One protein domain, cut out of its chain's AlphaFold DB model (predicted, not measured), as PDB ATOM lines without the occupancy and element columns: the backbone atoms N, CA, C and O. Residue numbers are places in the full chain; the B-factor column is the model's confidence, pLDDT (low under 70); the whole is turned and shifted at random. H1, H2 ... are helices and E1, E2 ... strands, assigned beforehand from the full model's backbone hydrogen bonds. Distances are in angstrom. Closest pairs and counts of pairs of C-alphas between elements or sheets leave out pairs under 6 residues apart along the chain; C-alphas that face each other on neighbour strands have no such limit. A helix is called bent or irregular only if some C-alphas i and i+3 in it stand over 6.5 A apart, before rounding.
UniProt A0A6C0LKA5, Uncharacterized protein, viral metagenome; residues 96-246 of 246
ATOM      1  N   SER A  96    -104.841 433.816 -21.445       83.06
ATOM      2  CA  SER A  96    -104.679 432.866 -20.343       83.06
ATOM      3  C   SER A  96    -103.623 431.800 -20.612       83.06
ATOM      4  O   SER A  96    -103.024 431.298 -19.668       83.06
ATOM      5  N   TYR A  97    -103.391 431.435 -21.882       90.31
ATOM      6  CA  TYR A  97    -102.589 430.258 -22.251       90.31
ATOM      7  C   TYR A  97    -103.033 428.984 -21.509       90.31
ATOM      8  O   TYR A  97    -102.233 428.081 -21.255       90.31
ATOM      9  N   ILE A  98    -104.315 428.919 -21.142       92.81
ATOM     10  CA  ILE A  98    -104.941 427.753 -20.533       92.81
ATOM     11  C   ILE A  98    -105.750 427.053 -21.615       92.81
ATOM     12  O   ILE A  98    -106.548 427.676 -22.316       92.81
ATOM     13  N   TYR A  99    -105.531 425.749 -21.744       94.19
ATOM     14  CA  TYR A  99    -106.195 424.920 -22.739       94.19
ATOM     15  C   TYR A  99    -106.889 423.749 -22.062       94.19
ATOM     16  O   TYR A  99    -106.256 422.909 -21.420       94.19
ATOM     17  N   ASN A 100    -108.197 423.667 -22.258       95.31
ATOM     18  CA  ASN A 100    -109.033 422.601 -21.738       95.31
ATOM     19  C   ASN A 100    -109.278 421.562 -22.830       95.31
ATOM     20  O   ASN A 100    -109.784 421.878 -23.903       95.31
ATOM     21  N   ILE A 101    -108.930 420.304 -22.568       95.25
ATOM     22  CA  ILE A 101    -109.139 419.187 -23.490       95.25
ATOM     23  C   ILE A 101    -110.162 418.236 -22.887       95.25
ATOM     24  O   ILE A 101    -109.872 417.477 -21.962       95.25
ATOM     25  N   TYR A 102    -111.362 418.260 -23.452       95.00
ATOM     26  CA  TYR A 102    -112.481 417.411 -23.078       95.00
ATOM     27  C   TYR A 102    -112.491 416.133 -23.909       95.00
ATOM     28  O   TYR A 102    -112.538 416.187 -25.142       95.00
ATOM     29  N   ILE A 103    -112.533 414.975 -23.246       94.25
ATOM     30  CA  ILE A 103    -112.812 413.699 -23.909       94.25
ATOM     31  C   ILE A 103    -114.270 413.316 -23.678       94.25
ATOM     32  O   ILE A 103    -114.693 413.080 -22.547       94.25
ATOM     33  N   VAL A 104    -115.035 413.219 -24.764       93.50
ATOM     34  CA  VAL A 104    -116.493 413.040 -24.729       93.50
ATOM     35  C   VAL A 104    -116.900 411.881 -25.632       93.50
ATOM     36  O   VAL A 104    -116.339 411.690 -26.716       93.50
ATOM     37  N   HIS A 105    -117.900 411.103 -25.214       91.44
ATOM     38  CA  HIS A 105    -118.498 410.087 -26.076       91.44
ATOM     39  C   HIS A 105    -119.278 410.750 -27.227       91.44
ATOM     40  O   HIS A 105    -119.980 411.735 -27.022       91.44
ATOM     41  N   VAL A 106    -119.208 410.206 -28.445       88.25
ATOM     42  CA  VAL A 106    -119.815 410.803 -29.653       88.25
ATOM     43  C   VAL A 106    -121.310 411.088 -29.522       88.25
ATOM     44  O   VAL A 106    -121.776 412.070 -30.086       88.25
ATOM     45  N   ASN A 107    -122.037 410.273 -28.756       85.75
ATOM     46  CA  ASN A 107    -123.475 410.453 -28.520       85.75
ATOM     47  C   ASN A 107    -123.804 411.667 -27.633       85.75
ATOM     48  O   ASN A 107    -124.944 412.113 -27.629       85.75
ATOM     49  N   ASN A 108    -122.820 412.208 -26.912       83.94
ATOM     50  CA  ASN A 108    -123.005 413.288 -25.942       83.94
ATOM     51  C   ASN A 108    -122.362 414.607 -26.413       83.94
ATOM     52  O   ASN A 108    -122.094 415.506 -25.623       83.94
ATOM     53  N   SER A 109    -122.088 414.746 -27.714       76.00
ATOM     54  CA  SER A 109    -121.368 415.904 -28.263       76.00
ATOM     55  C   SER A 109    -122.091 417.246 -28.120       76.00
ATOM     56  O   SER A 109    -121.482 418.278 -28.383       76.00
ATOM     57  N   ASN A 110    -123.371 417.241 -27.742       78.88
ATOM     58  CA  ASN A 110    -124.182 418.452 -27.633       78.88
ATOM     59  C   ASN A 110    -123.887 419.251 -26.355       78.88
ATOM     60  O   ASN A 110    -124.133 420.453 -26.337       78.88
ATOM     61  N   ASN A 111    -123.358 418.615 -25.303       84.88
ATOM     62  CA  ASN A 111    -122.983 419.294 -24.063       84.88
ATOM     63  C   ASN A 111    -121.647 418.769 -23.524       84.88
ATOM     64  O   ASN A 111    -121.589 417.999 -22.565       84.88
ATOM     65  N   ILE A 112    -120.557 419.202 -24.161       88.19
ATOM     66  CA  ILE A 112    -119.200 418.747 -23.828       88.19
ATOM     67  C   ILE A 112    -118.791 419.077 -22.385       88.19
ATOM     68  O   ILE A 112    -118.014 418.329 -21.807       88.19
ATOM     69  N   ILE A 113    -119.339 420.149 -21.801       87.19
ATOM     70  CA  ILE A 113    -118.990 420.628 -20.456       87.19
ATOM     71  C   ILE A 113    -119.660 419.771 -19.375       87.19
ATOM     72  O   ILE A 113    -119.127 419.636 -18.282       87.19
ATOM     73  N   LYS A 114    -120.820 419.161 -19.652       88.12
ATOM     74  CA  LYS A 114    -121.519 418.307 -18.674       88.12
ATOM     75  C   LYS A 114    -121.250 416.821 -18.869       88.12
ATOM     76  O   LYS A 114    -121.145 416.089 -17.892       88.12
ATOM     77  N   ASP A 115    -121.112 416.380 -20.117       91.38
ATOM     78  CA  ASP A 115    -121.117 414.954 -20.454       91.38
ATOM     79  C   ASP A 115    -119.732 414.392 -20.827       91.38
ATOM     80  O   ASP A 115    -119.621 413.404 -21.568       91.38
ATOM     81  N   PHE A 116    -118.659 415.013 -20.332       93.94
ATOM     82  CA  PHE A 116    -117.293 414.537 -20.535       93.94
ATOM     83  C   PHE A 116    -116.936 413.359 -19.624       93.94
ATOM     84  O   PHE A 116    -117.547 413.119 -18.590       93.94
ATOM     85  N   ILE A 117    -115.913 412.608 -20.025       93.25
ATOM     86  CA  ILE A 117    -115.331 411.498 -19.255       93.25
ATOM     87  C   ILE A 117    -114.195 412.022 -18.389       93.25
ATOM     88  O   ILE A 117    -114.121 411.751 -17.194       93.25
ATOM     89  N   VAL A 118    -113.299 412.768 -19.029       95.00
ATOM     90  CA  VAL A 118    -112.169 413.429 -18.395       95.00
ATOM     91  C   VAL A 118    -111.894 414.741 -19.122       95.00
ATOM     92  O   VAL A 118    -112.037 414.823 -20.348       95.00
ATOM     93  N   ARG A 119    -111.532 415.757 -18.346       95.38
ATOM     94  CA  ARG A 119    -111.026 417.045 -18.799       95.38
ATOM     95  C   ARG A 119    -109.583 417.173 -18.339       95.38
ATOM     96  O   ARG A 119    -109.294 416.960 -17.161       95.38
ATOM     97  N   PHE A 120    -108.710 417.538 -19.266       96.12
ATOM     98  CA  PHE A 120    -107.341 417.935 -18.964       96.12
ATOM     99  C   PHE A 120    -107.214 419.441 -19.123       96.12
ATOM    100  O   PHE A 120    -107.494 419.962 -20.198       96.12
ATOM    101  N   GLU A 121    -106.799 420.116 -18.065       96.19
ATOM    102  CA  GLU A 121    -106.543 421.550 -18.051       96.19
ATOM    103  C   GLU A 121    -105.030 421.758 -18.106       96.19
ATOM    104  O   GLU A 121    -104.314 421.416 -17.167       96.19
ATOM    105  N   TYR A 122    -104.535 422.251 -19.236       95.81
ATOM    106  CA  TYR A 122    -103.126 422.570 -19.436       95.81
ATOM    107  C   TYR A 122    -102.921 424.057 -19.182       95.81
ATOM    108  O   TYR A 122    -103.250 424.874 -20.042       95.81
ATOM    109  N   ASN A 123    -102.377 424.401 -18.017       95.38
ATOM    110  CA  ASN A 123    -101.994 425.768 -17.699       95.38
ATOM    111  C   ASN A 123    -100.513 425.961 -18.030       95.38
ATOM    112  O   ASN A 123     -99.634 425.536 -17.282       95.38
ATOM    113  N   PHE A 124    -100.226 426.598 -19.164       94.12
ATOM    114  CA  PHE A 124     -98.847 426.812 -19.603       94.12
ATOM    115  C   PHE A 124     -98.152 427.970 -18.874       94.12
ATOM    116  O   PHE A 124     -96.930 428.068 -18.944       94.12
ATOM    117  N   ILE A 125     -98.895 428.825 -18.158       91.25
ATOM    118  CA  ILE A 125     -98.314 429.901 -17.343       91.25
ATOM    119  C   ILE A 125     -97.729 429.334 -16.049       91.25
ATOM    120  O   ILE A 125     -96.605 429.678 -15.692       91.25
ATOM    121  N   THR A 126     -98.490 428.487 -15.348       93.06
ATOM    122  CA  THR A 126     -98.027 427.820 -14.116       93.06
ATOM    123  C   THR A 126     -97.289 426.514 -14.390       93.06
ATOM    124  O   THR A 126     -96.680 425.957 -13.484       93.06
ATOM    125  N   GLU A 127     -97.316 426.045 -15.639       93.88
ATOM    126  CA  GLU A 127     -96.781 424.753 -16.075       93.88
ATOM    127  C   GLU A 127     -97.416 423.558 -15.347       93.88
ATOM    128  O   GLU A 127     -96.769 422.546 -15.095       93.88
ATOM    129  N   GLU A 128     -98.711 423.643 -15.049       95.38
ATOM    130  CA  GLU A 128     -99.454 422.607 -14.332       95.38
ATOM    131  C   GLU A 128    -100.487 421.915 -15.224       95.38
ATOM    132  O   GLU A 128    -101.049 422.492 -16.158       95.38
ATOM    133  N   THR A 129    -100.757 420.643 -14.922       96.25
ATOM    134  CA  THR A 129    -101.791 419.854 -15.599       96.25
ATOM    135  C   THR A 129    -102.869 419.428 -14.611       96.25
ATOM    136  O   THR A 129    -102.666 418.526 -13.790       96.25
ATOM    137  N   GLY A 130    -104.033 420.066 -14.713       95.31
ATOM    138  CA  GLY A 130    -105.238 419.718 -13.972       95.31
ATOM    139  C   GLY A 130    -105.980 418.552 -14.623       95.31
ATOM    140  O   GLY A 130    -106.072 418.452 -15.846       95.31
ATOM    141  N   ILE A 131    -106.532 417.656 -13.803       95.19
ATOM    142  CA  ILE A 131    -107.358 416.533 -14.263       95.19
ATOM    143  C   ILE A 131    -108.701 416.619 -13.547       95.19
ATOM    144  O   ILE A 131    -108.765 416.627 -12.320       95.19
ATOM    145  N   THR A 132    -109.789 416.671 -14.308       94.81
ATOM    146  CA  THR A 132    -111.154 416.636 -13.773       94.81
ATOM    147  C   THR A 132    -111.905 415.464 -14.380       94.81
ATOM    148  O   THR A 132    -111.879 415.258 -15.592       94.81
ATOM    149  N   TYR A 133    -112.579 414.684 -13.540       94.44
ATOM    150  CA  TYR A 133    -113.366 413.532 -13.969       94.44
ATOM    151  C   TYR A 133    -114.832 413.901 -14.146       94.44
ATOM    152  O   TYR A 133    -115.378 414.693 -13.378       94.44
ATOM    153  N   GLY A 134    -115.461 413.305 -15.156       91.06
ATOM    154  CA  GLY A 134    -116.901 413.392 -15.353       91.06
ATOM    155  C   GLY A 134    -117.686 412.616 -14.300       91.06
ATOM    156  O   GLY A 134    -117.127 411.947 -13.427       91.06
ATOM    157  N   GLU A 135    -119.012 412.668 -14.407       90.94
ATOM    158  CA  GLU A 135    -119.891 411.924 -13.507       90.94
ATOM    159  C   GLU A 135    -119.606 410.413 -13.531       90.94
ATOM    160  O   GLU A 135    -119.307 409.835 -14.581       90.94
ATOM    161  N   GLN A 136    -119.799 409.742 -12.388       88.62
ATOM    162  CA  GLN A 136    -119.463 408.320 -12.233       88.62
ATOM    163  C   GLN A 136    -120.142 407.429 -13.283       88.62
ATOM    164  O   GLN A 136    -119.530 406.508 -13.821       88.62
ATOM    165  N   LYS A 137    -121.388 407.751 -13.650       89.06
ATOM    166  CA  LYS A 137    -122.151 407.037 -14.688       89.06
ATOM    167  C   LYS A 137    -121.498 407.096 -16.080       89.06
ATOM    168  O   LYS A 137    -121.698 406.190 -16.881       89.06
ATOM    169  N   ILE A 138    -120.736 408.155 -16.366       89.69
ATOM    170  CA  ILE A 138    -120.100 408.416 -17.664       89.69
ATOM    171  C   ILE A 138    -118.718 407.762 -17.726       89.69
ATOM    172  O   ILE A 138    -118.365 407.161 -18.741       89.69
ATOM    173  N   ILE A 139    -117.944 407.851 -16.640       91.19
ATOM    174  CA  ILE A 139    -116.577 407.323 -16.574       91.19
ATOM    175  C   ILE A 139    -116.530 405.813 -16.288       91.19
ATOM    176  O   ILE A 139    -115.675 405.119 -16.837       91.19
ATOM    177  N   ALA A 140    -117.469 405.257 -15.513       89.69
ATOM    178  CA  ALA A 140    -117.451 403.846 -15.107       89.69
ATOM    179  C   ALA A 140    -117.235 402.823 -16.248       89.69
ATOM    180  O   ALA A 140    -116.436 401.902 -16.062       89.69
ATOM    181  N   PRO A 141    -117.843 402.958 -17.447       90.44
ATOM    182  CA  PRO A 141    -117.650 401.998 -18.540       90.44
ATOM    183  C   PRO A 141    -116.199 401.882 -19.036       90.44
ATOM    184  O   PRO A 141    -115.800 400.844 -19.583       90.44
ATOM    185  N   VAL A 142    -115.407 402.944 -18.865       91.62
ATOM    186  CA  VAL A 142    -114.014 403.014 -19.324       91.62
ATOM    187  C   VAL A 142    -113.001 402.751 -18.215       91.62
ATOM    188  O   VAL A 142    -111.814 402.635 -18.508       91.62
ATOM    189  N   LEU A 143    -113.457 402.586 -16.972       91.38
ATOM    190  CA  LEU A 143    -112.596 402.227 -15.853       91.38
ATOM    191  C   LEU A 143    -112.217 400.743 -15.886       91.38
ATOM    192  O   LEU A 143    -112.973 399.875 -16.337       91.38
ATOM    193  N   PHE A 144    -111.027 400.453 -15.373       89.94
ATOM    194  CA  PHE A 144    -110.605 399.112 -14.995       89.94
ATOM    195  C   PHE A 144    -109.806 399.166 -13.693       89.94
ATOM    196  O   PHE A 144    -109.077 400.123 -13.431       89.94
ATOM    197  N   SER A 145    -109.956 398.133 -12.864       85.56
ATOM    198  CA  SER A 145    -109.099 397.927 -11.701       85.56
ATOM    199  C   SER A 145    -108.061 396.880 -12.072       85.56
ATOM    200  O   SER A 145    -108.430 395.793 -12.525       85.56
ATOM    201  N   PRO A 146    -106.770 397.189 -11.962       75.19
ATOM    202  CA  PRO A 146    -105.766 396.260 -12.414       75.19
ATOM    203  C   PRO A 146    -105.356 395.291 -11.305       75.19
ATOM    204  O   PRO A 146    -105.157 395.684 -10.157       75.19
ATOM    205  N   THR A 147    -105.206 394.020 -11.672       72.50
ATOM    206  CA  THR A 147    -104.969 392.921 -10.730       72.50
ATOM    207  C   THR A 147    -103.547 392.910 -10.157       72.50
ATOM    208  O   THR A 147    -103.401 392.640  -8.974       72.50
ATOM    209  N   ASP A 148    -102.523 393.306 -10.933       65.75
ATOM    210  CA  ASP A 148    -101.099 393.265 -10.535       65.75
ATOM    211  C   ASP A 148    -100.292 394.443 -11.097       65.75
ATOM    212  O   ASP A 148    -100.533 394.847 -12.234       65.75
ATOM    213  N   ASN A 149     -99.289 394.948 -10.348       64.19
ATOM    214  CA  ASN A 149     -98.495 396.172 -10.631       64.19
ATOM    215  C   ASN A 149     -97.968 396.305 -12.078       64.19
ATOM    216  O   ASN A 149     -98.064 397.378 -12.667       64.19
ATOM    217  N   ILE A 150     -97.476 395.219 -12.676       60.16
ATOM    218  CA  ILE A 150     -96.883 395.217 -14.028       60.16
ATOM    219  C   ILE A 150     -97.969 395.209 -15.123       60.16
ATOM    220  O   ILE A 150     -97.813 395.811 -16.186       60.16
ATOM    221  N   SER A 151     -99.112 394.577 -14.844       59.88
ATOM    222  CA  SER A 151    -100.296 394.587 -15.712       59.88
ATOM    223  C   SER A 151    -101.036 395.937 -15.648       59.88
ATOM    224  O   SER A 151    -101.574 396.376 -16.671       59.88
ATOM    225  N   LYS A 152    -100.971 396.651 -14.501       60.84
ATOM    226  CA  LYS A 152    -101.668 397.939 -14.265       60.84
ATOM    227  C   LYS A 152    -101.404 398.979 -15.336       60.84
ATOM    228  O   LYS A 152    -102.320 399.682 -15.747       60.84
ATOM    229  N   MET A 153    -100.168 399.065 -15.806       74.38
ATOM    230  CA  MET A 153     -99.726 400.213 -16.593       74.38
ATOM    231  C   MET A 153     -99.786 400.004 -18.107       74.38
ATOM    232  O   MET A 153     -99.698 400.973 -18.859       74.38
ATOM    233  N   LYS A 154     -99.959 398.767 -18.593       81.12
ATOM    234  CA  LYS A 154     -99.904 398.498 -20.041       81.12
ATOM    235  C   LYS A 154    -101.092 399.106 -20.791       81.12
ATOM    236  O   LYS A 154    -100.919 399.647 -21.887       81.12
ATOM    237  N   ASN A 155    -102.283 399.030 -20.196       86.88
ATOM    238  CA  ASN A 155    -103.530 399.543 -20.776       86.88
ATOM    239  C   ASN A 155    -104.002 400.858 -20.141       86.88
ATOM    240  O   ASN A 155    -104.998 401.411 -20.600       86.88
ATOM    241  N   ALA A 156    -103.315 401.361 -19.114       90.25
ATOM    242  CA  ALA A 156    -103.684 402.617 -18.478       90.25
ATOM    243  C   ALA A 156    -103.507 403.790 -19.448       90.25
ATOM    244  O   ALA A 156    -102.515 403.867 -20.179       90.25
ATOM    245  N   PHE A 157    -104.487 404.683 -19.452       92.50
ATOM    246  CA  PHE A 157    -104.418 405.974 -20.113       92.50
ATOM    247  C   PHE A 157    -103.355 406.836 -19.431       92.50
ATOM    248  O   PHE A 157    -103.215 406.816 -18.205       92.50
ATOM    249  N   TYR A 158    -102.608 407.590 -20.225       93.19
ATOM    250  CA  TYR A 158    -101.599 408.513 -19.732       93.19
ATOM    251  C   TYR A 158    -101.538 409.752 -20.616       93.19
ATOM    252  O   TYR A 158    -101.935 409.711 -21.779       93.19
ATOM    253  N   ILE A 159    -101.039 410.842 -20.047       94.44
ATOM    254  CA  ILE A 159    -100.864 412.129 -20.717       94.44
ATOM    255  C   ILE A 159     -99.452 412.660 -20.479       94.44
ATOM    256  O   ILE A 159     -98.701 412.110 -19.668       94.44
ATOM    257  N   PHE A 160     -99.099 413.723 -21.193       95.00
ATOM    258  CA  PHE A 160     -97.901 414.500 -20.914       95.00
ATOM    259  C   PHE A 160     -98.195 415.453 -19.750       95.00
ATOM    260  O   PHE A 160     -99.129 416.241 -19.835       95.00
ATOM    261  N   ASP A 161     -97.432 415.372 -18.666       94.62
ATOM    262  CA  ASP A 161     -97.569 416.273 -17.522       94.62
ATOM    263  C   ASP A 161     -96.670 417.498 -17.707       94.62
ATOM    264  O   ASP A 161     -95.468 417.361 -17.948       94.62
ATOM    265  N   LEU A 162     -97.251 418.699 -17.616       94.50
ATOM    266  CA  LEU A 162     -96.500 419.941 -17.799       94.50
ATOM    267  C   LEU A 162     -95.485 420.189 -16.684       94.50
ATOM    268  O   LEU A 162     -94.435 420.747 -16.988       94.50
ATOM    269  N   ALA A 163     -95.751 419.759 -15.451       94.00
ATOM    270  CA  ALA A 163     -94.867 420.039 -14.324       94.00
ATOM    271  C   ALA A 163     -93.641 419.118 -14.357       94.00
ATOM    272  O   ALA A 163     -92.501 419.562 -14.253       94.00
ATOM    273  N   GLU A 164     -93.865 417.820 -14.560       92.38
ATOM    274  CA  GLU A 164     -92.795 416.823 -14.570       92.38
ATOM    275  C   GLU A 164     -92.154 416.618 -15.955       92.38
ATOM    276  O   GLU A 164     -91.179 415.871 -16.071       92.38
ATOM    277  N   LYS A 165     -92.709 417.235 -17.011       91.50
ATOM    278  CA  LYS A 165     -92.298 417.102 -18.428       91.50
ATOM    279  C   LYS A 165     -92.168 415.649 -18.891       91.50
ATOM    280  O   LYS A 165     -91.324 415.308 -19.722       91.50
ATOM    281  N   LYS A 166     -93.000 414.771 -18.336       91.00
ATOM    282  CA  LYS A 166     -92.975 413.335 -18.612       91.00
ATOM    283  C   LYS A 166     -94.376 412.751 -18.566       91.00
ATOM    284  O   LYS A 166     -95.365 413.409 -18.257       91.00
ATOM    285  N   LYS A 167     -94.444 411.468 -18.884       91.81
ATOM    286  CA  LYS A 167     -95.662 410.673 -18.850       91.81
ATOM    287  C   LYS A 167     -96.256 410.578 -17.444       91.81
ATOM    288  O   LYS A 167     -95.584 410.131 -16.515       91.81
ATOM    289  N   LYS A 168     -97.557 410.849 -17.346       92.50
ATOM    290  CA  LYS A 168     -98.367 410.681 -16.136       92.50
ATOM    291  C   LYS A 168     -99.585 409.816 -16.411       92.50
ATOM    292  O   LYS A 168    -100.355 410.080 -17.333       92.50
ATOM    293  N   TYR A 169     -99.740 408.760 -15.621       91.62
ATOM    294  CA  TYR A 169    -100.896 407.870 -15.693       91.62
ATOM    295  C   TYR A 169    -102.120 408.516 -15.048       91.62
ATOM    296  O   TYR A 169    -101.991 409.219 -14.052       91.62
ATOM    297  N   ILE A 170    -103.296 408.250 -15.613       91.44
ATOM    298  CA  ILE A 170    -104.560 408.811 -15.132       91.44
ATOM    299  C   ILE A 170    -105.257 407.806 -14.219       91.44
ATOM    300  O   ILE A 170    -105.754 406.774 -14.689       91.44
ATOM    301  N   ASP A 171    -105.287 408.113 -12.926       90.25
ATOM    302  CA  ASP A 171    -105.881 407.298 -11.876       90.25
ATOM    303  C   ASP A 171    -107.147 407.935 -11.281       90.25
ATOM    304  O   ASP A 171    -107.228 409.121 -10.973       90.25
ATOM    305  N   TYR A 172    -108.179 407.119 -11.111       90.31
ATOM    306  CA  TYR A 172    -109.467 407.513 -10.564       90.31
ATOM    307  C   TYR A 172    -109.659 406.868  -9.193       90.31
ATOM    308  O   TYR A 172    -109.804 405.648  -9.086       90.31
ATOM    309  N   TYR A 173    -109.674 407.684  -8.140       88.81
ATOM    310  CA  TYR A 173    -109.959 407.219  -6.785       88.81
ATOM    311  C   TYR A 173    -111.463 407.271  -6.493       88.81
ATOM    312  O   TYR A 173    -112.051 408.346  -6.349       88.81
ATOM    313  N   GLU A 174    -112.091 406.102  -6.368       86.75
ATOM    314  CA  GLU A 174    -113.505 405.996  -6.019       86.75
ATOM    315  C   GLU A 174    -113.677 406.027  -4.493       86.75
ATOM    316  O   GLU A 174    -113.435 405.039  -3.797       86.75
ATOM    317  N   LYS A 175    -114.141 407.164  -3.959       84.75
ATOM    318  CA  LYS A 175    -114.300 407.366  -2.504       84.75
ATOM    319  C   LYS A 175    -115.228 406.346  -1.833       84.75
ATOM    320  O   LYS A 175    -115.007 406.016  -0.675       84.75
ATOM    321  N   SER A 176    -116.261 405.868  -2.529       82.94
ATOM    322  CA  SER A 176    -117.252 404.936  -1.971       82.94
ATOM    323  C   SER A 176    -116.702 403.523  -1.767       82.94
ATOM    324  O   SER A 176    -117.094 402.859  -0.813       82.94
ATOM    325  N   SER A 177    -115.802 403.061  -2.639       82.50
ATOM    326  CA  SER A 177    -115.208 401.721  -2.556       82.50
ATOM    327  C   SER A 177    -113.787 401.715  -1.987       82.50
ATOM    328  O   SER A 177    -113.271 400.644  -1.667       82.50
ATOM    329  N   GLY A 178    -113.145 402.884  -1.876       84.25
ATOM    330  CA  GLY A 178    -111.747 403.023  -1.460       84.25
ATOM    331  C   GLY A 178    -110.751 402.459  -2.478       84.25
ATOM    332  O   GLY A 178    -109.596 402.208  -2.137       84.25
ATOM    333  N   LYS A 179    -111.188 402.209  -3.720       86.12
ATOM    334  CA  LYS A 179    -110.372 401.588  -4.768       86.12
ATOM    335  C   LYS A 179    -109.862 402.619  -5.766       86.12
ATOM    336  O   LYS A 179    -110.545 403.584  -6.103       86.12
ATOM    337  N   VAL A 180    -108.664 402.354  -6.278       88.56
ATOM    338  CA  VAL A 180    -108.071 403.086  -7.399       88.56
ATOM    339  C   VAL A 180    -108.353 402.327  -8.691       88.56
ATOM    340  O   VAL A 180    -108.078 401.127  -8.810       88.56
ATOM    341  N   PHE A 181    -108.892 403.046  -9.662       90.44
ATOM    342  CA  PHE A 181    -109.140 402.589 -11.020       90.44
ATOM    343  C   PHE A 181    -108.270 403.369 -11.998       90.44
ATOM    344  O   PHE A 181    -107.768 404.442 -11.683       90.44
ATOM    345  N   PHE A 182    -108.122 402.849 -13.207       91.88
ATOM    346  CA  PHE A 182    -107.473 403.548 -14.310       91.88
ATOM    347  C   PHE A 182    -108.423 403.622 -15.496       91.88
ATOM    348  O   PHE A 182    -109.287 402.759 -15.672       91.88
ATOM    349  N   LEU A 183    -108.242 404.637 -16.335       92.12
ATOM    350  CA  LEU A 183    -108.910 404.714 -17.630       92.12
ATOM    351  C   LEU A 183    -108.264 403.730 -18.610       92.12
ATOM    352  O   LEU A 183    -107.047 403.730 -18.787       92.12
ATOM    353  N   ASP A 184    -109.066 402.902 -19.275       90.88
ATOM    354  CA  ASP A 184    -108.585 401.950 -20.278       90.88
ATOM    355  C   ASP A 184    -108.335 402.651 -21.619       90.88
ATOM    356  O   ASP A 184    -109.265 402.990 -22.361       90.88
ATOM    357  N   LYS A 185    -107.059 402.815 -21.982       90.81
ATOM    358  CA  LYS A 185    -106.661 403.464 -23.236       90.81
ATOM    359  C   LYS A 185    -107.223 402.763 -24.473       90.81
ATOM    360  O   LYS A 185    -107.521 403.439 -25.456       90.81
ATOM    361  N   LYS A 186    -107.399 401.433 -24.449       89.00
ATOM    362  CA  LYS A 186    -107.933 400.665 -25.589       89.00
ATOM    363  C   LYS A 186    -109.414 400.943 -25.794       89.00
ATOM    364  O   LYS A 186    -109.838 401.112 -26.935       89.00
ATOM    365  N   LYS A 187    -110.189 401.046 -24.710       88.88
ATOM    366  CA  LYS A 187    -111.597 401.469 -24.796       88.88
ATOM    367  C   LYS A 187    -111.689 402.890 -25.356       88.88
ATOM    368  O   LYS A 187    -112.474 403.137 -26.273       88.88
ATOM    369  N   MET A 188    -110.811 403.780 -24.893       88.31
ATOM    370  CA  MET A 188    -110.747 405.180 -25.326       88.31
ATOM    371  C   MET A 188    -110.242 405.374 -26.772       88.31
ATOM    372  O   MET A 188    -110.520 406.405 -27.376       88.31
ATOM    373  N   ALA A 189    -109.565 404.381 -27.368       83.44
ATOM    374  CA  ALA A 189    -109.002 404.457 -28.728       83.44
ATOM    375  C   ALA A 189    -110.045 404.370 -29.852       83.44
ATOM    376  O   ALA A 189    -109.726 404.515 -31.033       83.44
ATOM    377  N   THR A 190    -111.299 404.079 -29.510       81.19
ATOM    378  CA  THR A 190    -112.355 403.875 -30.499       81.19
ATOM    379  C   THR A 190    -112.854 405.201 -31.080       81.19
ATOM    380  O   THR A 190    -112.826 406.243 -30.432       81.19
ATOM    381  N   LYS A 191    -113.435 405.157 -32.291       84.62
ATOM    382  CA  LYS A 191    -114.136 406.307 -32.908       84.62
ATOM    383  C   LYS A 191    -115.324 406.826 -32.077       84.62
ATOM    384  O   LYS A 191    -115.940 407.816 -32.456       84.62
ATOM    385  N   LYS A 192    -115.655 406.153 -30.969       89.06
ATOM    386  CA  LYS A 192    -116.713 406.530 -30.032       89.06
ATOM    387  C   LYS A 192    -116.328 407.700 -29.134       89.06
ATOM    388  O   LYS A 192    -117.223 408.261 -28.518       89.06
ATOM    389  N   TYR A 193    -115.054 408.086 -29.071       90.44
ATOM    390  CA  TYR A 193    -114.597 409.200 -28.241       90.44
ATOM    391  C   TYR A 193    -113.977 410.306 -29.094       90.44
ATOM    392  O   TYR A 193    -113.186 410.053 -30.008       90.44
ATOM    393  N   LYS A 194    -114.365 411.546 -28.801       91.12
ATOM    394  CA  LYS A 194    -113.871 412.763 -29.450       91.12
ATOM    395  C   LYS A 194    -113.156 413.638 -28.428       91.12
ATOM    396  O   LYS A 194    -113.526 413.649 -27.259       91.12
ATOM    397  N   TYR A 195    -112.151 414.352 -28.917       92.69
ATOM    398  CA  TYR A 195    -111.349 415.301 -28.160       92.69
ATOM    399  C   TYR A 195    -111.782 416.692 -28.608       92.69
ATOM    400  O   TYR A 195    -111.763 416.978 -29.808       92.69
ATOM    401  N   TYR A 196    -112.221 417.516 -27.668       92.69
ATOM    402  CA  TYR A 196    -112.590 418.907 -27.903       92.69
ATOM    403  C   TYR A 196    -111.632 419.791 -27.130       92.69
ATOM    404  O   TYR A 196    -111.383 419.517 -25.961       92.69
ATOM    405  N   ILE A 197    -111.107 420.820 -27.786       93.56
ATOM    406  CA  ILE A 197    -110.251 421.812 -27.149       93.56
ATOM    407  C   ILE A 197    -111.006 423.125 -26.976       93.56
ATOM    408  O   ILE A 197    -111.727 423.557 -27.882       93.56
ATOM    409  N   THR A 198    -110.870 423.718 -25.798       92.56
ATOM    410  CA  THR A 198    -111.514 424.972 -25.423       92.56
ATOM    411  C   THR A 198    -110.554 425.867 -24.642       92.56
ATOM    412  O   THR A 198    -109.526 425.400 -24.141       92.56
ATOM    413  N   SER A 199    -110.904 427.146 -24.541       91.75
ATOM    414  CA  SER A 199    -110.254 428.133 -23.684       91.75
ATOM    415  C   SER A 199    -110.487 427.825 -22.203       91.75
ATOM    416  O   SER A 199    -111.220 426.893 -21.835       91.75
ATOM    417  N   ASN A 200    -109.913 428.665 -21.340       89.31
ATOM    418  CA  ASN A 200    -110.219 428.698 -19.909       89.31
ATOM    419  C   ASN A 200    -111.716 428.912 -19.607       89.31
ATOM    420  O   ASN A 200    -112.235 428.416 -18.613       89.31
ATOM    421  N   THR A 201    -112.411 429.649 -20.472       88.81
ATOM    422  CA  THR A 201    -113.838 429.998 -20.368       88.81
ATOM    423  C   THR A 201    -114.759 428.979 -21.048       88.81
ATOM    424  O   THR A 201    -115.954 429.224 -21.201       88.81
ATOM    425  N   ASP A 202    -114.219 427.815 -21.429       88.38
ATOM    426  CA  ASP A 202    -114.905 426.735 -22.150       88.38
ATOM    427  C   ASP A 202    -115.400 427.107 -23.561       88.38
ATOM    428  O   ASP A 202    -116.177 426.373 -24.182       88.38
ATOM    429  N   GLU A 203    -114.888 428.200 -24.130       89.69
ATOM    430  CA  GLU A 203    -115.141 428.558 -25.520       89.69
ATOM    431  C   GLU A 203    -114.312 427.689 -26.464       89.69
ATOM    432  O   GLU A 203    -113.131 427.419 -26.249       89.69
ATOM    433  N   LYS A 204    -114.931 427.201 -27.539       89.69
ATOM    434  CA  LYS A 204    -114.277 426.261 -28.453       89.69
ATOM    435  C   LYS A 204    -113.196 426.949 -29.289       89.69
ATOM    436  O   LYS A 204    -113.530 427.734 -30.176       89.69
ATOM    437  N   LEU A 205    -111.952 426.501 -29.131       89.25
ATOM    438  CA  LEU A 205    -110.812 426.956 -29.927       89.25
ATOM    439  C   LEU A 205    -110.762 426.224 -31.275       89.25
ATOM    440  O   LEU A 205    -111.154 425.053 -31.389       89.25
ATOM    441  N   ARG A 206    -110.332 426.928 -32.324       87.06
ATOM    442  CA  ARG A 206    -110.343 426.421 -33.711       87.06
ATOM    443  C   ARG A 206    -109.066 426.710 -34.492       87.06
ATOM    444  O   ARG A 206    -108.995 426.311 -35.653       87.06
ATOM    445  N   ASP A 207    -108.094 427.382 -33.894       87.19
ATOM    446  CA  ASP A 207    -106.810 427.642 -34.527       87.19
ATOM    447  C   ASP A 207    -105.980 426.364 -34.687       87.19
ATOM    448  O   ASP A 207    -106.185 425.340 -34.023       87.19
ATOM    449  N   GLU A 208    -105.022 426.441 -35.604       88.56
ATOM    450  CA  GLU A 208    -104.155 425.326 -35.959       88.56
ATOM    451  C   GLU A 208    -103.326 424.829 -34.766       88.56
ATOM    452  O   GLU A 208    -103.167 423.616 -34.601       88.56
ATOM    453  N   HIS A 209    -102.863 425.724 -33.888       88.44
ATOM    454  CA  HIS A 209    -102.005 425.365 -32.760       88.44
ATOM    455  C   HIS A 209    -102.784 424.652 -31.651       88.44
ATOM    456  O   HIS A 209    -102.343 423.603 -31.177       88.44
ATOM    457  N   SER A 210    -103.982 425.127 -31.307       89.44
ATOM    458  CA  SER A 210    -104.899 424.426 -30.401       89.44
ATOM    459  C   SER A 210    -105.283 423.051 -30.944       89.44
ATOM    460  O   SER A 210    -105.252 422.043 -30.232       89.44
ATOM    461  N   ILE A 211    -105.612 422.961 -32.236       90.69
ATOM    462  CA  ILE A 211    -105.929 421.677 -32.873       90.69
ATOM    463  C   ILE A 211    -104.710 420.745 -32.844       90.69
ATOM    464  O   ILE A 211    -104.853 419.546 -32.578       90.69
ATOM    465  N   SER A 212    -103.510 421.279 -33.081       91.25
ATOM    466  CA  SER A 212    -102.249 420.541 -32.988       91.25
ATOM    467  C   SER A 212    -102.016 420.005 -31.573       91.25
ATOM    468  O   SER A 212    -101.743 418.812 -31.415       91.25
ATOM    469  N   LEU A 213    -102.244 420.820 -30.537       92.88
ATOM    470  CA  LEU A 213    -102.161 420.413 -29.132       92.88
ATOM    471  C   LEU A 213    -103.157 419.289 -28.800       92.88
ATOM    472  O   LEU A 213    -102.775 418.261 -28.238       92.88
ATOM    473  N   ALA A 214    -104.423 419.423 -29.198       92.25
ATOM    474  CA  ALA A 214    -105.435 418.389 -28.972       92.25
ATOM    475  C   ALA A 214    -105.065 417.057 -29.652       92.25
ATOM    476  O   ALA A 214    -105.228 415.973 -29.079       92.25
ATOM    477  N   ASN A 215    -104.530 417.132 -30.873       91.94
ATOM    478  CA  ASN A 215    -104.047 415.972 -31.615       91.94
ATOM    479  C   ASN A 215    -102.810 415.342 -30.970       91.94
ATOM    480  O   ASN A 215    -102.716 414.113 -30.940       91.94
ATOM    481  N   PHE A 216    -101.890 416.157 -30.450       93.88
ATOM    482  CA  PHE A 216    -100.745 415.695 -29.674       93.88
ATOM    483  C   PHE A 216    -101.213 414.899 -28.455       93.88
ATOM    484  O   PHE A 216    -100.860 413.732 -28.348       93.88
ATOM    485  N   ILE A 217    -102.098 415.445 -27.614       91.56
ATOM    486  CA  ILE A 217    -102.597 414.746 -26.413       91.56
ATOM    487  C   ILE A 217    -103.292 413.426 -26.758       91.56
ATOM    488  O   ILE A 217    -103.041 412.390 -26.130       91.56
ATOM    489  N   LYS A 218    -104.112 413.430 -27.812       91.69
ATOM    490  CA  LYS A 218    -104.752 412.213 -28.313       91.69
ATOM    491  C   LYS A 218    -103.732 411.155 -28.736       91.69
ATOM    492  O   LYS A 218    -103.943 409.980 -28.454       91.69
ATOM    493  N   LYS A 219    -102.666 411.537 -29.444       92.00
ATOM    494  CA  LYS A 219    -101.633 410.605 -29.926       92.00
ATOM    495  C   LYS A 219    -100.696 410.153 -28.806       92.00
ATOM    496  O   LYS A 219    -100.405 408.963 -28.738       92.00
ATOM    497  N   TYR A 220    -100.312 411.063 -27.907       92.38
ATOM    498  CA  TYR A 220     -99.354 410.819 -26.826       92.38
ATOM    499  C   TYR A 220     -99.801 409.662 -25.937       92.38
ATOM    500  O   TYR A 220     -99.010 408.817 -25.557       92.38
ATOM    501  N   THR A 221    -101.111 409.558 -25.702       87.81
ATOM    502  CA  THR A 221    -101.745 408.449 -24.966       87.81
ATOM    503  C   THR A 221    -101.379 407.054 -25.512       87.81
ATOM    504  O   THR A 221    -101.408 406.049 -24.790       87.81
ATOM    505  N   TYR A 222    -101.078 406.949 -26.806       87.12
ATOM    506  CA  TYR A 222    -100.809 405.685 -27.491       87.12
ATOM    507  C   TYR A 222     -99.337 405.485 -27.827       87.12
ATOM    508  O   TYR A 222     -98.903 404.333 -27.870       87.12
ATOM    509  N   ASP A 223     -98.605 406.575 -28.015       87.25
ATOM    510  CA  ASP A 223     -97.203 406.607 -28.404       87.25
ATOM    511  C   ASP A 223     -96.516 407.782 -27.692       87.25
ATOM    512  O   ASP A 223     -96.796 408.942 -27.993       87.25
ATOM    513  N   ASP A 224     -95.647 407.488 -26.724       83.69
ATOM    514  CA  ASP A 224     -94.899 408.490 -25.957       83.69
ATOM    515  C   ASP A 224     -93.621 408.970 -26.666       83.69
ATOM    516  O   ASP A 224     -92.965 409.885 -26.168       83.69
ATOM    517  N   ALA A 225     -93.301 408.422 -27.845       87.25
ATOM    518  CA  ALA A 225     -92.181 408.851 -28.684       87.25
ATOM    519  C   ALA A 225     -92.572 409.914 -29.731       87.25
ATOM    520  O   ALA A 225     -91.757 410.278 -30.584       87.25
ATOM    521  N   ILE A 226     -93.812 410.413 -29.703       89.75
ATOM    522  CA  ILE A 226     -94.262 411.437 -30.650       89.75
ATOM    523  C   ILE A 226     -93.579 412.787 -30.416       89.75
ATOM    524  O   ILE A 226     -93.125 413.111 -29.320       89.75
ATOM    525  N   ASN A 227     -93.580 413.616 -31.459       87.88
ATOM    526  CA  ASN A 227     -93.052 414.969 -31.392       87.88
ATOM    527  C   ASN A 227     -93.825 415.833 -30.370       87.88
ATOM    528  O   ASN A 227     -95.046 415.968 -30.452       87.88
ATOM    529  N   VAL A 228     -93.078 416.417 -29.434       90.44
ATOM    530  CA  VAL A 228     -93.529 417.273 -28.327       90.44
ATOM    531  C   VAL A 228     -93.596 418.763 -28.692       90.44
ATOM    532  O   VAL A 228     -93.991 419.574 -27.856       90.44
ATOM    533  N   ASP A 229     -93.266 419.132 -29.934       89.50
ATOM    534  CA  ASP A 229     -93.311 420.507 -30.452       89.50
ATOM    535  C   ASP A 229     -94.604 421.272 -30.113       89.50
ATOM    536  O   ASP A 229     -94.491 422.429 -29.713       89.50
ATOM    537  N   PRO A 230     -95.821 420.685 -30.168       91.38
ATOM    538  CA  PRO A 230     -97.042 421.423 -29.825       91.38
ATOM    539  C   PRO A 230     -97.076 421.946 -28.381       91.38
ATOM    540  O   PRO A 230     -97.673 422.986 -28.127       91.38
ATOM    541  N   ILE A 231     -96.416 421.260 -27.441       92.56
ATOM    542  CA  ILE A 231     -96.262 421.728 -26.055       92.56
ATOM    543  C   ILE A 231     -95.208 422.832 -25.996       92.56
ATOM    544  O   ILE A 231     -95.432 423.897 -25.423       92.56
ATOM    545  N   TYR A 232     -94.046 422.579 -26.598       90.44
ATOM    546  CA  TYR A 232     -92.912 423.486 -26.502       90.44
ATOM    547  C   TYR A 232     -93.133 424.801 -27.243       90.44
ATOM    548  O   TYR A 232     -92.722 425.838 -26.737       90.44
ATOM    549  N   ASN A 233     -93.813 424.801 -28.387       90.19
ATOM    550  CA  ASN A 233     -94.119 426.027 -29.124       90.19
ATOM    551  C   ASN A 233     -94.947 427.004 -28.277       90.19
ATOM    552  O   ASN A 233     -94.679 428.201 -28.312       90.19
ATOM    553  N   ILE A 234     -95.880 426.502 -27.457       90.50
ATOM    554  CA  ILE A 234     -96.668 427.336 -26.537       90.50
ATOM    555  C   ILE A 234     -95.798 427.861 -25.387       90.50
ATOM    556  O   ILE A 234     -95.858 429.048 -25.069       90.50
ATOM    557  N   LEU A 235     -94.939 427.020 -24.800       91.31
ATOM    558  CA  LEU A 235     -93.997 427.454 -23.756       91.31
ATOM    559  C   LEU A 235     -93.041 428.545 -24.271       91.31
ATOM    560  O   LEU A 235     -92.868 429.577 -23.623       91.31
ATOM    561  N   TYR A 236     -92.479 428.362 -25.469       89.38
ATOM    562  CA  TYR A 236     -91.610 429.356 -26.102       89.38
ATOM    563  C   TYR A 236     -92.359 430.631 -26.486       89.38
ATOM    564  O   TYR A 236     -91.780 431.712 -26.413       89.38
ATOM    565  N   ALA A 237     -93.634 430.537 -26.864       88.00
ATOM    566  CA  ALA A 237     -94.467 431.706 -27.112       88.00
ATOM    567  C   ALA A 237     -94.635 432.573 -25.856       88.00
ATOM    568  O   ALA A 237     -94.454 433.787 -25.921       88.00
ATOM    569  N   ILE A 238     -94.881 431.955 -24.698       88.38
ATOM    570  CA  ILE A 238     -94.962 432.662 -23.411       88.38
ATOM    571  C   ILE A 238     -93.626 433.331 -23.071       88.38
ATOM    572  O   ILE A 238     -93.604 434.493 -22.667       88.38
ATOM    573  N   GLU A 239     -92.508 432.621 -23.233       86.12
ATOM    574  CA  GLU A 239     -91.172 433.165 -22.961       86.12
ATOM    575  C   GLU A 239     -90.822 434.330 -23.900       86.12
ATOM    576  O   GLU A 239     -90.378 435.387 -23.455       86.12
ATOM    577  N   SER A 240     -91.099 434.174 -25.196       85.31
ATOM    578  CA  SER A 240     -90.909 435.214 -26.207       85.31
ATOM    579  C   SER A 240     -91.751 436.453 -25.900       85.31
ATOM    580  O   SER A 240     -91.231 437.565 -25.947       85.31
ATOM    581  N   LYS A 241     -93.021 436.274 -25.514       83.81
ATOM    582  CA  LYS A 241     -93.897 437.378 -25.104       83.81
ATOM    583  C   LYS A 241     -93.323 438.140 -23.907       83.81
ATOM    584  O   LYS A 241     -93.258 439.363 -23.957       83.81
ATOM    585  N   LYS A 242     -92.860 437.436 -22.864       83.12
ATOM    586  CA  LYS A 242     -92.225 438.068 -21.693       83.12
ATOM    587  C   LYS A 242     -91.041 438.941 -22.110       83.12
ATOM    588  O   LYS A 242     -90.922 440.053 -21.624       83.12
ATOM    589  N   ASN A 243     -90.208 438.464 -23.034       75.56
ATOM    590  CA  ASN A 243     -89.035 439.201 -23.511       75.56
ATOM    591  C   ASN A 243     -89.370 440.403 -24.415       75.56
ATOM    592  O   ASN A 243     -88.519 441.268 -24.574       75.56
ATOM    593  N   MET A 244     -90.563 440.459 -25.019       73.94
ATOM    594  CA  MET A 244     -91.031 441.612 -25.808       73.94
ATOM    595  C   MET A 244     -91.614 442.740 -24.944       73.94
ATOM    596  O   MET A 244     -91.734 443.865 -25.421       73.94
ATOM    597  N   GLU A 245     -92.023 442.440 -23.709       58.69
ATOM    598  CA  GLU A 245     -92.604 443.408 -22.767       58.69
ATOM    599  C   GLU A 245     -91.542 444.136 -21.906       58.69
ATOM    600  O   GLU A 245     -91.905 445.014 -21.120       58.69
ATOM    601  N   TYR A 246     -90.251 443.812 -22.076       44.03
ATOM    602  CA  TYR A 246     -89.092 444.509 -21.488       44.03
ATOM    603  C   TYR A 246     -88.341 445.339 -22.533       44.03
ATOM    604  O   TYR A 246     -87.817 446.410 -22.147       44.03
TER     605      TYR A 246
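Overview. This is residues 96 to 246 of the 246 residues of an uncharacterized protein of viral metagenome (UniProt A0A6C0LKA5). A four-stranded antiparallel sheet has helix H4 slantwise over one face, above E1 and E8, while a short hairpin, E4 and E5, sits beside edge strand E3 and also meets the last part of H4. A second hairpin, E6 and E7, continues from the first, with H1 near it at one end of the sheet; H5 folds back from H4, and its last part sticks out as an arm with residues 240 to 246. The printed part has 151 residues, with five named helices and eight named strands in the order E1 E2 E3 H1 H2 E4 E5 E6 E7 H3 E8 H4 H5. The large sheet runs E3 E2 E1 E8, and the class is mixed, helices and strands. The whole is compact, with a radius of gyration of the C-alphas of 16.0 A and spans of 54 by 36 by 28 A.

Arrangement. E1, residues 98 to 105, E2, residues 116 to 123, and E3, residues 128 to 133, form a meander, each strand the antiparallel neighbour of the one before; N 101 and O 120 are 2.8 A apart, N 121 and O 130 2.9 A. E8, residues 193 to 198, is antiparallel to E1, with N 102 and O 196 at 2.8 A. H4, residues 208 to 220, and H1, residues 136 to 142, make two layers with this sheet, helices on one face. H4 has a height of 9.2 A over the sheet; its closest C-alphas to E8 are Ala 214 and Ile 197, 6.2 A. H1 lies over E2 and runs across the strands, only just, at 60.1 degrees on the local plane; the C-alphas of Ile 139 and Ile 117 come closest, 5.1 A. H3, residues 185 to 188, only grazes the sheet. H5, residues 229 to 244, touches H4 with residues 230 to 231 alone, a helical hairpin at a steep tilt of 43 degrees, opposite ways; Leu 213 and Pro 230 have the closest C-alphas, 5.3 A. E4, residues 158 to 161, and E5, residues 166 to 169, form a hairpin, with N 159 and O 168 at 2.9 A; the closest C-alphas of E3 and E4 are Thr 129 and Asp 161, 5.9 A. E5 runs on into E6, residues 171 to 174, at 28 degrees; E6 and E7, residues 179 to 183, form a hairpin, with N 172 and O 181 at 2.8 A. Every O i to N i+4 pair is within hydrogen-bond range in H4, 11 of 12 in H5 and 1 of 3 in H1, where 1 of 4 O i to N i+3 pairs is.

Along the chain. E1 is 22.9 A long from C-alpha 98 at (-104.941, 427.753, -20.533), E2 19.2 A, E3 16.6 A, E8 16.3 A and H4 17.8 A. H5, 21.7 A, ends with C-alpha 244 at (-91.031, 441.612, -25.808). H1 is irregular, only just: C-alphas 138 and 141 are 6.9 A apart. H2, residues 149 to 152, is not on the large sheet.

Size, cuts and confidence. The two C-alphas farthest apart, those of Thr 147 and Tyr 246, are 55.0 A apart. The printed part has no cut and no long link. Mean pLDDT of the printed part is 88.2; residues 148 to 152 and 245 to 246 are under 70.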